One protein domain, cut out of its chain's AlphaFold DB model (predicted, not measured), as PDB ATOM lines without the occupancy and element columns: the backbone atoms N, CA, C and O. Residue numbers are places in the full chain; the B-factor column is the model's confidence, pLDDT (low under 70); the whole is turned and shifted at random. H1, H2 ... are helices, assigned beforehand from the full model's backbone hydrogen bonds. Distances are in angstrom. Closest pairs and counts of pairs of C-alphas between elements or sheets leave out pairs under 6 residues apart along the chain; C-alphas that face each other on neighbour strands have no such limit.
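This is residues 4 to 102 of the 109 residues of an uncharacterized protein of Rhodoplanes piscinae (UniProt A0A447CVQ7). Four helices, H1 to H4, form an up-and-down bundle, each running against the one before it and packed on two others in a ring, while the short helix H5 packs on the first turns of H3 at one end. The long loop of residues 40 to 55 lies at that same end. The printed part has 99 residues with five named helices, in the order H1 H2 H3 H4 H5, and no named strand; the class is all helix. It is compact, with a radius of gyration of the C-alphas of 13.0 A, and spans 37 by 27 by 22 A.

H1, residues 4 to 22, begins with C-alpha 4 at (69.732, 65.394, 143.581) and is 26.7 A long. H2 is residues 28 to 39, 16.2 A; H3 is residues 56 to 71, 22.8 A; H4 is residues 77 to 91, 21.6 A. H5, residues 94 to 101, is 10.5 A long and ends with C-alpha 101 at (66.280, 55.730, 139.369).

H1 and H2 form a helical hairpin at a shallow tilt of 9 degrees; their closest C-alphas, of Ala 13 and Leu 35, are 6.4 A apart. H1 also touches H4, closest at the C-alphas of Leu 21 and Gly 80, 6.4 A. The hub H3 forms hairpins with H2, closest C-alphas Thr 32 and Val 62 at 6.8 A, and with H4, Ile 65 and Ile 87 at 5.6 A. With residues 57 to 61 alone H3 touches H5 at a steep tilt of 60 degrees, the closest C-alphas, of Glu 57 and Val 96, being 5.8 A apart. H1 and H3 are apart, as are H2 and H4. In H1, H2, H3 and H5 every O i to N i+4 pair is within hydrogen-bond range; in H4, 9 of 11.

The C-alphas farthest apart, of Asn 46 and Glu 78, are 38.0 A apart. The printed part has no cut; the link from H2 to H3 is long, the others tight. Mean pLDDT of the printed part is 72.2, with 29 residues under 70, among them 41 to 53 and 73 to 80.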
ATOM      1  N   ALA A   4      70.295  64.077 143.281       72.19
ATOM      2  CA  ALA A   4      69.732  65.394 143.581       72.19
ATOM      3  C   ALA A   4      68.333  65.581 142.966       72.19
ATOM      4  O   ALA A   4      67.391  65.921 143.671       72.19
ATOM      5  N   ALA A   5      68.155  65.249 141.683       71.75
ATOM      6  CA  ALA A   5      66.858  65.366 141.020       71.75
ATOM      7  C   ALA A   5      65.811  64.395 141.584       71.75
ATOM      8  O   ALA A   5      64.622  64.704 141.551       71.75
ATOM      9  N   LEU A   6      66.226  63.233 142.102       69.88
ATOM     10  CA  LEU A   6      65.329  62.327 142.820       69.88
ATOM     11  C   LEU A   6      64.868  62.952 144.141       69.88
ATOM     12  O   LEU A   6      63.676  62.928 144.436       69.88
ATOM     13  N   HIS A   7      65.797  63.513 144.917       70.94
ATOM     14  CA  HIS A   7      65.485  64.178 146.182       70.94
ATOM     15  C   HIS A   7      64.560  65.380 145.976       70.94
ATOM     16  O   HIS A   7      63.568  65.498 146.692       70.94
ATOM     17  N   ASP A   8      64.807  66.202 144.954       77.75
ATOM     18  CA  ASP A   8      63.945  67.339 144.613       77.75
ATOM     19  C   ASP A   8      62.524  66.884 144.252       77.75
ATOM     20  O   ASP A   8      61.538  67.490 144.672       77.75
ATOM     21  N   ARG A   9      62.398  65.769 143.521       75.81
ATOM     22  CA  ARG A   9      61.096  65.182 143.170       75.81
ATOM     23  C   ARG A   9      60.361  64.648 144.392       75.81
ATOM     24  O   ARG A   9      59.176  64.910 144.555       75.81
ATOM     25  N   LEU A  10      61.053  63.934 145.275       76.12
ATOM     26  CA  LEU A  10      60.462  63.442 146.520       76.12
ATOM     27  C   LEU A  10      60.035  64.600 147.434       76.12
ATOM     28  O   LEU A  10      58.945  64.557 148.003       76.12
ATOM     29  N   ALA A  11      60.838  65.663 147.520       77.50
ATOM     30  CA  ALA A  11      60.493  66.872 148.260       77.50
ATOM     31  C   ALA A  11      59.274  67.590 147.654       77.50
ATOM     32  O   ALA A  11      58.388  68.033 148.386       77.50
ATOM     33  N   ALA A  12      59.176  67.665 146.324       81.62
ATOM     34  CA  ALA A  12      58.016  68.235 145.645       81.62
ATOM     35  C   ALA A  12      56.737  67.417 145.900       81.62
ATOM     36  O   ALA A  12      55.706  68.005 146.226       81.62
ATOM     37  N   ALA A  13      56.812  66.081 145.846       79.81
ATOM     38  CA  ALA A  13      55.696  65.196 146.194       79.81
ATOM     39  C   ALA A  13      55.239  65.413 147.645       79.81
ATOM     40  O   ALA A  13      54.049  65.566 147.913       79.81
ATOM     41  N   TYR A  14      56.190  65.488 148.579       74.81
ATOM     42  CA  TYR A  14      55.915  65.743 149.990       74.81
ATOM     43  C   TYR A  14      55.204  67.087 150.205       74.81
ATOM     44  O   TYR A  14      54.188  67.155 150.897       74.81
ATOM     45  N   ASN A  15      55.699  68.154 149.575       81.12
ATOM     46  CA  ASN A  15      55.127  69.495 149.702       81.12
ATOM     47  C   ASN A  15      53.715  69.588 149.111       81.12
ATOM     48  O   ASN A  15      52.844  70.209 149.723       81.12
ATOM     49  N   LEU A  16      53.484  68.950 147.960       82.38
ATOM     50  CA  LEU A  16      52.180  68.867 147.299       82.38
ATOM     51  C   LEU A  16      51.132  68.237 148.228       82.38
ATOM     52  O   LEU A  16      50.062  68.796 148.469       82.38
ATOM     53  N   ILE A  17      51.490  67.100 148.824       76.38
ATOM     54  CA  ILE A  17      50.632  66.344 149.736       76.38
ATOM     55  C   ILE A  17      50.399  67.123 151.035       76.38
ATOM     56  O   ILE A  17      49.258  67.271 151.474       76.38
ATOM     57  N   GLY A  18      51.456  67.680 151.633       73.94
ATOM     58  CA  GLY A  18      51.349  68.476 152.857       73.94
ATOM     59  C   GLY A  18      50.502  69.743 152.679       73.94
ATOM     60  O   GLY A  18      49.788  70.152 153.595       73.94
ATOM     61  N   ALA A  19      50.538  70.372 151.501       80.19
ATOM     62  CA  ALA A  19      49.658  71.492 151.169       80.19
ATOM     63  C   ALA A  19      48.188  71.053 151.061       80.19
ATOM     64  O   ALA A  19      47.317  71.703 151.641       80.19
ATOM     65  N   ALA A  20      47.918  69.932 150.386       74.81
ATOM     66  CA  ALA A  20      46.565  69.406 150.220       74.81
ATOM     67  C   ALA A  20      45.919  69.005 151.559       74.81
ATOM     68  O   ALA A  20      44.754  69.319 151.799       74.81
ATOM     69  N   LEU A  21      46.687  68.380 152.459       70.06
ATOM     70  CA  LEU A  21      46.220  68.007 153.798       70.06
ATOM     71  C   LEU A  21      45.924  69.236 154.674       70.06
ATOM     72  O   LEU A  21      44.884  69.291 155.324       70.06
ATOM     73  N   ARG A  22      46.779  70.271 154.639       72.31
ATOM     74  CA  ARG A  22      46.543  71.531 155.377       72.31
ATOM     75  C   ARG A  22      45.341  72.328 154.864       72.31
ATOM     76  O   ARG A  22      44.766  73.103 155.620       72.31
ATOM     77  N   GLY A  23      44.947  72.131 153.605       68.00
ATOM     78  CA  GLY A  23      43.771  72.765 153.000       68.00
ATOM     79  C   GLY A  23      42.420  72.247 153.514       68.00
ATOM     80  O   GLY A  23      41.385  72.789 153.134       68.00
ATOM     81  N   GLY A  24      42.393  71.204 154.355       59.72
ATOM     82  CA  GLY A  24      41.196  70.728 155.064       59.72
ATOM     83  C   GLY A  24      40.187  69.926 154.231       59.72
ATOM     84  O   GLY A  24      39.318  69.276 154.806       59.72
ATOM     85  N   ARG A  25      40.293  69.933 152.894       63.88
ATOM     86  CA  ARG A  25      39.545  69.058 151.968       63.88
ATOM     87  C   ARG A  25      40.381  68.742 150.719       63.88
ATOM     88  O   ARG A  25      40.157  69.354 149.675       63.88
ATOM     89  N   PRO A  26      41.359  67.831 150.812       67.00
ATOM     90  CA  PRO A  26      42.151  67.428 149.655       67.00
ATOM     91  C   PRO A  26      41.268  66.801 148.563       67.00
ATOM     92  O   PRO A  26      40.534  65.843 148.810       67.00
ATOM     93  N   ASP A  27      41.355  67.327 147.340       76.44
ATOM     94  CA  ASP A  27      40.842  66.650 146.146       76.44
ATOM     95  C   ASP A  27      41.813  65.522 145.780       76.44
ATOM     96  O   ASP A  27      42.851  65.740 145.153       76.44
ATOM     97  N   PHE A  28      41.499  64.311 146.241       68.62
ATOM     98  CA  PHE A  28      42.380  63.155 146.093       68.62
ATOM     99  C   PHE A  28      42.594  62.742 144.640       68.62
ATOM    100  O   PHE A  28      43.679  62.277 144.311       68.62
ATOM    101  N   ILE A  29      41.594  62.921 143.770       68.81
ATOM    102  CA  ILE A  29      41.721  62.574 142.350       68.81
ATOM    103  C   ILE A  29      42.743  63.510 141.716       68.81
ATOM    104  O   ILE A  29      43.724  63.058 141.131       68.81
ATOM    105  N   ARG A  30      42.561  64.816 141.928       75.81
ATOM    106  CA  ARG A  30      43.482  65.828 141.420       75.81
ATOM    107  C   ARG A  30      44.897  65.653 141.967       75.81
ATOM    108  O   ARG A  30      45.860  65.779 141.222       75.81
ATOM    109  N   LEU A  31      45.036  65.346 143.253       76.31
ATOM    110  CA  LEU A  31      46.345  65.157 143.869       76.31
ATOM    111  C   LEU A  31      47.050  63.896 143.354       76.31
ATOM    112  O   LEU A  31      48.254  63.919 143.119       76.31
ATOM    113  N   THR A  32      46.313  62.801 143.163       69.44
ATOM    114  CA  THR A  32      46.838  61.586 142.533       69.44
ATOM    115  C   THR A  32      47.316  61.862 141.108       69.44
ATOM    116  O   THR A  32      48.405  61.413 140.751       69.44
ATOM    117  N   ASP A  33      46.572  62.649 140.331       74.62
ATOM    118  CA  ASP A  33      46.982  63.072 138.989       74.62
ATOM    119  C   ASP A  33      48.242  63.948 139.029       74.62
ATOM    120  O   ASP A  33      49.191  63.706 138.283       74.62
ATOM    121  N   GLU A  34      48.303  64.928 139.934       78.88
ATOM    122  CA  GLU A  34      49.469  65.802 140.102       78.88
ATOM    123  C   GLU A  34      50.712  65.012 140.557       78.88
ATOM    124  O   GLU A  34      51.812  65.271 140.067       78.88
ATOM    125  N   LEU A  35      50.554  63.992 141.409       76.00
ATOM    126  CA  LEU A  35      51.632  63.064 141.778       76.00
ATOM    127  C   LEU A  35      52.063  62.181 140.603       76.00
ATOM    128  O   LEU A  35      53.261  62.011 140.379       76.00
ATOM    129  N   ALA A  36      51.119  61.632 139.839       72.12
ATOM    130  CA  ALA A  36      51.422  60.818 138.664       72.12
ATOM    131  C   ALA A  36      52.204  61.625 137.618       72.12
ATOM    132  O   ALA A  36      53.212  61.150 137.102       72.12
ATOM    133  N   VAL A  37      51.798  62.874 137.380       74.50
ATOM    134  CA  VAL A  37      52.506  63.838 136.527       74.50
ATOM    135  C   VAL A  37      53.885  64.176 137.085       74.50
ATOM    136  O   VAL A  37      54.860  64.249 136.336       74.50
ATOM    137  N   LEU A  38      53.998  64.367 138.401       76.44
ATOM    138  CA  LEU A  38      55.277  64.638 139.040       76.44
ATOM    139  C   LEU A  38      56.259  63.489 138.791       76.44
ATOM    140  O   LEU A  38      57.417  63.740 138.467       76.44
ATOM    141  N   PHE A  39      55.804  62.240 138.882       71.56
ATOM    142  CA  PHE A  39      56.620  61.059 138.608       71.56
ATOM    143  C   PHE A  39      56.687  60.674 137.122       71.56
ATOM    144  O   PHE A  39      57.456  59.774 136.790       71.56
ATOM    145  N   ASP A  40      55.986  61.379 136.225       70.00
ATOM    146  CA  ASP A  40      56.103  61.197 134.777       70.00
ATOM    147  C   ASP A  40      57.461  61.740 134.283       70.00
ATOM    148  O   ASP A  40      57.727  62.952 134.336       70.00
ATOM    149  N   PRO A  41      58.357  60.884 133.767       57.00
ATOM    150  CA  PRO A  41      59.634  61.335 133.228       57.00
ATOM    151  C   PRO A  41      59.515  62.075 131.890       57.00
ATOM    152  O   PRO A  41      60.497  62.695 131.478       57.00
ATOM    153  N   LYS A  42      58.358  62.035 131.212       57.72
ATOM    154  CA  LYS A  42      58.090  62.745 129.947       57.72
ATOM    155  C   LYS A  42      57.512  64.151 130.153       57.72
ATOM    156  O   LYS A  42      57.462  64.928 129.196       57.72
ATOM    157  N   GLY A  43      57.146  64.493 131.390       48.94
ATOM    158  CA  GLY A  43      56.623  65.799 131.784       48.94
ATOM    159  C   GLY A  43      55.116  65.981 131.532       48.94
ATOM    160  O   GLY A  43      54.519  65.236 130.757       48.94
ATOM    161  N   PRO A  44      54.507  67.019 132.142       43.78
ATOM    162  CA  PRO A  44      53.051  67.221 132.249       43.78
ATOM    163  C   PRO A  44      52.281  67.323 130.925       43.78
ATOM    164  O   PRO A  44      51.055  67.305 130.934       43.78
ATOM    165  N   PHE A  45      52.973  67.455 129.792       44.50
ATOM    166  CA  PHE A  45      52.368  67.690 128.481       44.50
ATOM    167  C   PHE A  45      52.331  66.459 127.566       44.50
ATOM    168  O   PHE A  45      51.701  66.524 126.514       44.50
ATOM    169  N   ASN A  46      52.993  65.351 127.924       37.47
ATOM    170  CA  ASN A  46      53.202  64.230 126.996       37.47
ATOM    171  C   ASN A  46      52.360  62.981 127.279       37.47
ATOM    172  O   ASN A  46      52.367  62.067 126.452       37.47
ATOM    173  N   THR A  47      51.612  62.934 128.385       42.47
ATOM    174  CA  THR A  47      50.800  61.758 128.710       42.47
ATOM    175  C   THR A  47      49.428  62.175 129.246       42.47
ATOM    176  O   THR A  47      49.358  62.790 130.310       42.47
ATOM    177  N   PRO A  48      48.315  61.869 128.546       41.47
ATOM    178  CA  PRO A  48      46.982  62.012 129.121       41.47
ATOM    179  C   PRO A  48      46.908  61.150 130.385       41.47
ATOM    180  O   PRO A  48      47.309  59.986 130.338       41.47
ATOM    181  N   THR A  49      46.385  61.680 131.492       50.06
ATOM    182  CA  THR A  49      46.283  60.993 132.797       50.06
ATOM    183  C   THR A  49      45.623  59.608 132.714       50.06
ATOM    184  O   THR A  49      45.955  58.726 133.499       50.06
ATOM    185  N   GLY A  50      44.776  59.359 131.706       42.34
ATOM    186  CA  GLY A  50      44.177  58.045 131.428       42.34
ATOM    187  C   GLY A  50      45.076  56.999 130.740       42.34
ATOM    188  O   GLY A  50      44.683  55.842 130.678       42.34
ATOM    189  N   ASN A  51      46.259  57.374 130.236       48.41
ATOM    190  CA  ASN A  51      47.194  56.510 129.487       48.41
ATOM    191  C   ASN A  51      48.619  56.502 130.078       48.41
ATOM    192  O   ASN A  51      49.574  56.089 129.414       48.41
ATOM    193  N   LEU A  52      48.788  56.970 131.317       57.53
ATOM    194  CA  LEU A  52      50.072  56.945 132.015       57.53
ATOM    195  C   LEU A  52      50.411  55.497 132.396       57.53
ATOM    196  O   LEU A  52      50.009  54.996 133.443       57.53
ATOM    197  N   ALA A  53      51.148  54.809 131.519       65.19
ATOM    198  CA  ALA A  53      51.755  53.515 131.813       65.19
ATOM    199  C   ALA A  53      52.910  53.724 132.805       65.19
ATOM    200  O   ALA A  53      54.085  53.754 132.435       65.19
ATOM    201  N   LEU A  54      52.558  53.953 134.069       70.12
ATOM    202  CA  LEU A  54      53.522  53.959 135.158       70.12
ATOM    203  C   LEU A  54      54.099  52.546 135.309       70.12
ATOM    204  O   LEU A  54      53.348  51.570 135.200       70.12
ATOM    205  N   PRO A  55      55.399  52.418 135.622       77.25
ATOM    206  CA  PRO A  55      55.943  51.146 136.067       77.25
ATOM    207  C   PRO A  55      55.088  50.576 137.213       77.25
ATOM    208  O   PRO A  55      54.612  51.360 138.049       77.25
ATOM    209  N   PRO A  56      54.898  49.246 137.300       79.94
ATOM    210  CA  PRO A  56      54.012  48.625 138.286       79.94
ATOM    211  C   PRO A  56      54.268  49.082 139.728       79.94
ATOM    212  O   PRO A  56      53.324  49.304 140.488       79.94
ATOM    213  N   GLU A  57      55.531  49.287 140.103       82.19
ATOM    214  CA  GLU A  57      55.932  49.720 141.443       82.19
ATOM    215  C   GLU A  57      55.493  51.160 141.736       82.19
ATOM    216  O   GLU A  57      55.061  51.456 142.851       82.19
ATOM    217  N   ILE A  58      55.552  52.046 140.737       80.12
ATOM    218  CA  ILE A  58      55.113  53.443 140.858       80.12
ATOM    219  C   ILE A  58      53.589  53.517 140.858       80.12
ATOM    220  O   ILE A  58      53.011  54.191 141.708       80.12
ATOM    221  N   GLY A  59      52.925  52.762 139.976       76.25
ATOM    222  CA  GLY A  59      51.467  52.639 139.985       76.25
ATOM    223  C   GLY A  59      50.953  52.134 141.335       76.25
ATOM    224  O   GLY A  59      50.003  52.686 141.892       76.25
ATOM    225  N   ARG A  60      51.635  51.144 141.929       83.12
ATOM    226  CA  ARG A  60      51.288  50.648 143.263       83.12
ATOM    227  C   ARG A  60      51.534  51.681 144.359       83.12
ATOM    228  O   ARG A  60      50.692  51.817 145.242       83.12
ATOM    229  N   ALA A  61      52.641  52.419 144.301       81.88
ATOM    230  CA  ALA A  61      52.927  53.487 145.256       81.88
ATOM    231  C   ALA A  61      51.846  54.580 145.235       81.88
ATOM    232  O   ALA A  61      51.397  55.019 146.290       81.88
ATOM    233  N   VAL A  62      51.375  54.965 144.048       78.81
ATOM    234  CA  VAL A  62      50.286  55.938 143.881       78.81
ATOM    235  C   VAL A  62      48.978  55.434 144.507       78.81
ATOM    236  O   VAL A  62      48.319  56.180 145.234       78.81
ATOM    237  N   VAL A  63      48.618  54.163 144.286       80.56
ATOM    238  CA  VAL A  63      47.433  53.543 144.911       80.56
ATOM    239  C   VAL A  63      47.557  53.512 146.433       80.56
ATOM    240  O   VAL A  63      46.610  53.869 147.130       80.56
ATOM    241  N   ASP A  64      48.715  53.116 146.956       83.25
ATOM    242  CA  ASP A  64      48.941  53.054 148.399       83.25
ATOM    243  C   ASP A  64      48.863  54.458 149.034       83.25
ATOM    244  O   ASP A  64      48.235  54.615 150.078       83.25
ATOM    245  N   ILE A  65      49.413  55.497 148.388       81.38
ATOM    246  CA  ILE A  65      49.284  56.897 148.841       81.38
ATOM    247  C   ILE A  65      47.814  57.311 148.895       81.38
ATOM    248  O   ILE A  65      47.374  57.866 149.901       81.38
ATOM    249  N   ARG A  66      47.030  56.996 147.857       75.88
ATOM    250  CA  ARG A  66      45.589  57.271 147.847       75.88
ATOM    251  C   ARG A  66      44.876  56.599 149.023       75.88
ATOM    252  O   ARG A  66      44.062  57.245 149.672       75.88
ATOM    253  N   GLN A  67      45.200  55.345 149.335       81.75
ATOM    254  CA  GLN A  67      44.620  54.641 150.484       81.75
ATOM    255  C   GLN A  67      44.993  55.292 151.816       81.75
ATOM    256  O   GLN A  67      44.143  55.412 152.698       81.75
ATOM    257  N   VAL A  68      46.248  55.733 151.976       82.31
ATOM    258  CA  VAL A  68      46.653  56.492 153.166       82.31
ATOM    259  C   VAL A  68      45.775  57.730 153.295       82.31
ATOM    260  O   VAL A  68      45.114  57.924 154.307       82.31
ATOM    261  N   MET A  69      45.685  58.509 152.230       74.44
ATOM    262  CA  MET A  69      44.926  59.745 152.201       74.44
ATOM    263  C   MET A  69      43.417  59.570 152.431       74.44
ATOM    264  O   MET A  69      42.824  60.362 153.160       74.44
ATOM    265  N   GLU A  70      42.803  58.521 151.881       76.56
ATOM    266  CA  GLU A  70      41.395  58.188 152.125       76.56
ATOM    267  C   GLU A  70      41.129  57.867 153.603       76.56
ATOM    268  O   GLU A  70      40.114  58.307 154.141       76.56
ATOM    269  N   ARG A  71      42.050  57.175 154.292       78.88
ATOM    270  CA  ARG A  71      41.923  56.904 155.740       78.88
ATOM    271  C   ARG A  71      41.988  58.174 156.586       78.88
ATOM    272  O   ARG A  71      41.342  58.240 157.626       78.88
ATOM    273  N   PHE A  72      42.744  59.172 156.139       73.62
ATOM    274  CA  PHE A  72      42.929  60.437 156.853       73.62
ATOM    275  C   PHE A  72      41.993  61.559 156.384       73.62
ATOM    276  O   PHE A  72      42.096  62.684 156.867       73.62
ATOM    277  N   ARG A  73      41.049  61.265 155.481       68.88
ATOM    278  CA  ARG A  73      40.121  62.241 154.884       68.88
ATOM    279  C   ARG A  73      39.318  63.044 155.907       68.88
ATOM    280  O   ARG A  73      39.118  64.237 155.704       68.88
ATOM    281  N   ASP A  74      38.859  62.383 156.963       62.22
ATOM    282  CA  ASP A  74      37.998  62.971 157.998       62.22
ATOM    283  C   ASP A  74      38.742  63.155 159.333       62.22
ATOM    284  O   ASP A  74      38.131  63.385 160.378       62.22
ATOM    285  N   ALA A  75      40.070  63.012 159.319       57.41
ATOM    286  CA  ALA A  75      40.886  62.988 160.520       57.41
ATOM    287  C   ALA A  75      41.393  64.396 160.902       57.41
ATOM    288  O   ALA A  75      41.521  65.288 160.063       57.41
ATOM    289  N   SER A  76      41.643  64.612 162.197       57.97
ATOM    290  CA  SER A  76      42.073  65.907 162.751       57.97
ATOM    291  C   SER A  76      43.503  66.298 162.330       57.97
ATOM    292  O   SER A  76      44.225  65.498 161.742       57.97
ATOM    293  N   ALA A  77      43.951  67.515 162.664       55.44
ATOM    294  CA  ALA A  77      45.287  68.010 162.304       55.44
ATOM    295  C   ALA A  77      46.456  67.132 162.813       55.44
ATOM    296  O   ALA A  77      47.429  66.972 162.080       55.44
ATOM    297  N   GLU A  78      46.351  66.514 164.000       54.25
ATOM    298  CA  GLU A  78      47.343  65.534 164.502       54.25
ATOM    299  C   GLU A  78      47.454  64.314 163.576       54.25
ATOM    300  O   GLU A  78      48.540  63.811 163.306       54.25
ATOM    301  N   SER A  79      46.336  63.894 162.988       65.12
ATOM    302  CA  SER A  79      46.295  62.791 162.030       65.12
ATOM    303  C   SER A  79      46.910  63.162 160.670       65.12
ATOM    304  O   SER A  79      47.210  62.284 159.863       65.12
ATOM    305  N   GLY A  80      47.136  64.455 160.411       67.06
ATOM    306  CA  GLY A  80      47.827  64.938 159.216       67.06
ATOM    307  C   GLY A  80      49.328  64.636 159.223       67.06
ATOM    308  O   GLY A  80      49.873  64.279 158.180       67.06
ATOM    309  N   GLU A  81      49.999  64.725 160.375       72.31
ATOM    310  CA  GLU A  81      51.423  64.362 160.485       72.31
ATOM    311  C   GLU A  81      51.634  62.852 160.312       72.31
ATOM    312  O   GLU A  81      52.556  62.430 159.605       72.31
ATOM    313  N   ASP A  82      50.731  62.041 160.868       77.50
ATOM    314  CA  ASP A  82      50.727  60.589 160.673       77.50
ATOM    315  C   ASP A  82      50.496  60.214 159.202       77.50
ATOM    316  O   ASP A  82      51.238  59.398 158.647       77.50
ATOM    317  N   ALA A  83      49.549  60.877 158.525       74.69
ATOM    318  CA  ALA A  83      49.315  60.697 157.092       74.69
ATOM    319  C   ALA A  83      50.577  60.982 156.268       74.69
ATOM    320  O   ALA A  83      50.950  60.210 155.382       74.69
ATOM    321  N   VAL A  84      51.267  62.078 156.583       77.62
ATOM    322  CA  VAL A  84      52.505  62.479 155.913       77.62
ATOM    323  C   VAL A  84      53.623  61.460 156.148       77.62
ATOM    324  O   VAL A  84      54.347  61.111 155.211       77.62
ATOM    325  N   ARG A  85      53.750  60.934 157.370       83.00
ATOM    326  CA  ARG A  85      54.742  59.906 157.706       83.00
ATOM    327  C   ARG A  85      54.488  58.599 156.957       83.00
ATOM    328  O   ARG A  85      55.432  58.004 156.434       83.00
ATOM    329  N   GLU A  86      53.236  58.160 156.872       86.38
ATOM    330  CA  GLU A  86      52.866  56.954 156.130       86.38
ATOM    331  C   GLU A  86      53.104  57.107 154.623       86.38
ATOM    332  O   GLU A  86      53.658  56.213 153.982       86.38
ATOM    333  N   ILE A  87      52.776  58.266 154.057       81.44
ATOM    334  CA  ILE A  87      53.052  58.587 152.651       81.44
ATOM    335  C   ILE A  87      54.557  58.581 152.372       81.44
ATOM    336  O   ILE A  87      55.004  58.003 151.376       81.44
ATOM    337  N   TRP A  88      55.361  59.165 153.264       83.38
ATOM    338  CA  TRP A  88      56.816  59.130 153.140       83.38
ATOM    339  C   TRP A  88      57.360  57.701 153.181       83.38
ATOM    340  O   TRP A  88      58.271  57.363 152.422       83.38
ATOM    341  N   ALA A  89      56.775  56.832 154.007       88.38
ATOM    342  CA  ALA A  89      57.145  55.424 154.056       88.38
ATOM    343  C   ALA A  89      56.839  54.691 152.739       88.38
ATOM    344  O   ALA A  89      57.610  53.815 152.353       88.38
ATOM    345  N   VAL A  90      55.767  55.057 152.020       86.06
ATOM    346  CA  VAL A  90      55.466  54.517 150.679       86.06
ATOM    347  C   VAL A  90      56.504  54.973 149.653       86.06
ATOM    348  O   VAL A  90      57.056  54.146 148.926       86.06
ATOM    349  N   LEU A  91      56.797  56.275 149.608       80.81
ATOM    350  CA  LEU A  91      57.732  56.861 148.643       80.81
ATOM    351  C   LEU A  91      59.185  56.416 148.865       80.81
ATOM    352  O   LEU A  91      59.951  56.294 147.911       80.81
ATOM    353  N   SER A  92      59.554  56.134 150.115       84.69
ATOM    354  CA  SER A  92      60.910  55.725 150.498       84.69
ATOM    355  C   SER A  92      61.186  54.229 150.312       84.69
ATOM    356  O   SER A  92      62.270  53.757 150.661       84.69
ATOM    357  N   ARG A  93      60.229  53.445 149.795       90.44
ATOM    358  CA  ARG A  93      60.423  51.999 149.599       90.44
ATOM    359  C   ARG A  93      61.575  51.740 148.620       90.44
ATOM    360  O   ARG A  93      61.608  52.373 147.563       90.44
ATOM    361  N   PRO A  94      62.464  50.763 148.893       88.19
ATOM    362  CA  PRO A  94      63.601  50.477 148.019       88.19
ATOM    363  C   PRO A  94      63.208  50.204 146.566       88.19
ATOM    364  O   PRO A  94      63.901  50.650 145.661       88.19
ATOM    365  N   THR A  95      62.080  49.525 146.340       85.25
ATOM    366  CA  THR A  95      61.555  49.241 144.997       85.25
ATOM    367  C   THR A  95      61.101  50.506 144.277       85.25
ATOM    368  O   THR A  95      61.487  50.715 143.138       85.25
ATOM    369  N   VAL A  96      60.373  51.398 144.952       82.12
ATOM    370  CA  VAL A  96      59.938  52.689 144.390       82.12
ATOM    371  C   VAL A  96      61.147  53.549 144.035       82.12
ATOM    372  O   VAL A  96      61.243  54.063 142.925       82.12
ATOM    373  N   VAL A  97      62.113  53.652 144.949       82.06
ATOM    374  CA  VAL A  97      63.353  54.406 144.732       82.06
ATOM    375  C   VAL A  97      64.179  53.811 143.588       82.06
ATOM    376  O   VAL A  97      64.696  54.563 142.761       82.06
ATOM    377  N   ALA A  98      64.309  52.485 143.520       83.38
ATOM    378  CA  ALA A  98      65.024  51.804 142.444       83.38
ATOM    379  C   ALA A  98      64.352  52.052 141.088       83.38
ATOM    380  O   ALA A  98      65.026  52.483 140.152       83.38
ATOM    381  N   THR A  99      63.030  51.890 141.009       80.94
ATOM    382  CA  THR A  99      62.259  52.144 139.792       80.94
ATOM    383  C   THR A  99      62.360  53.608 139.365       80.94
ATOM    384  O   THR A  99      62.619  53.869 138.202       80.94
ATOM    385  N   LEU A 100      62.279  54.582 140.283       75.12
ATOM    386  CA  LEU A 100      62.474  56.008 139.960       75.12
ATOM    387  C   LEU A 100      63.886  56.323 139.430       75.12
ATOM    388  O   LEU A 100      64.071  57.268 138.654       75.12
ATOM    389  N   LYS A 101      64.904  55.573 139.862       76.06
ATOM    390  CA  LYS A 101      66.280  55.730 139.369       76.06
ATOM    391  C   LYS A 101      66.450  55.134 137.970       76.06
ATOM    392  O   LYS A 101      67.206  55.709 137.176       76.06
ATOM    393  N   ASP A 102      65.730  54.056 137.671       76.81
ATOM    394  CA  ASP A 102      65.753  53.370 136.385       76.81
ATOM    395  C   ASP A 102      64.926  54.107 135.318       76.81
ATOM    396  O   ASP A 102      63.700  54.086 135.286       76.81
TER     397      ASP A 102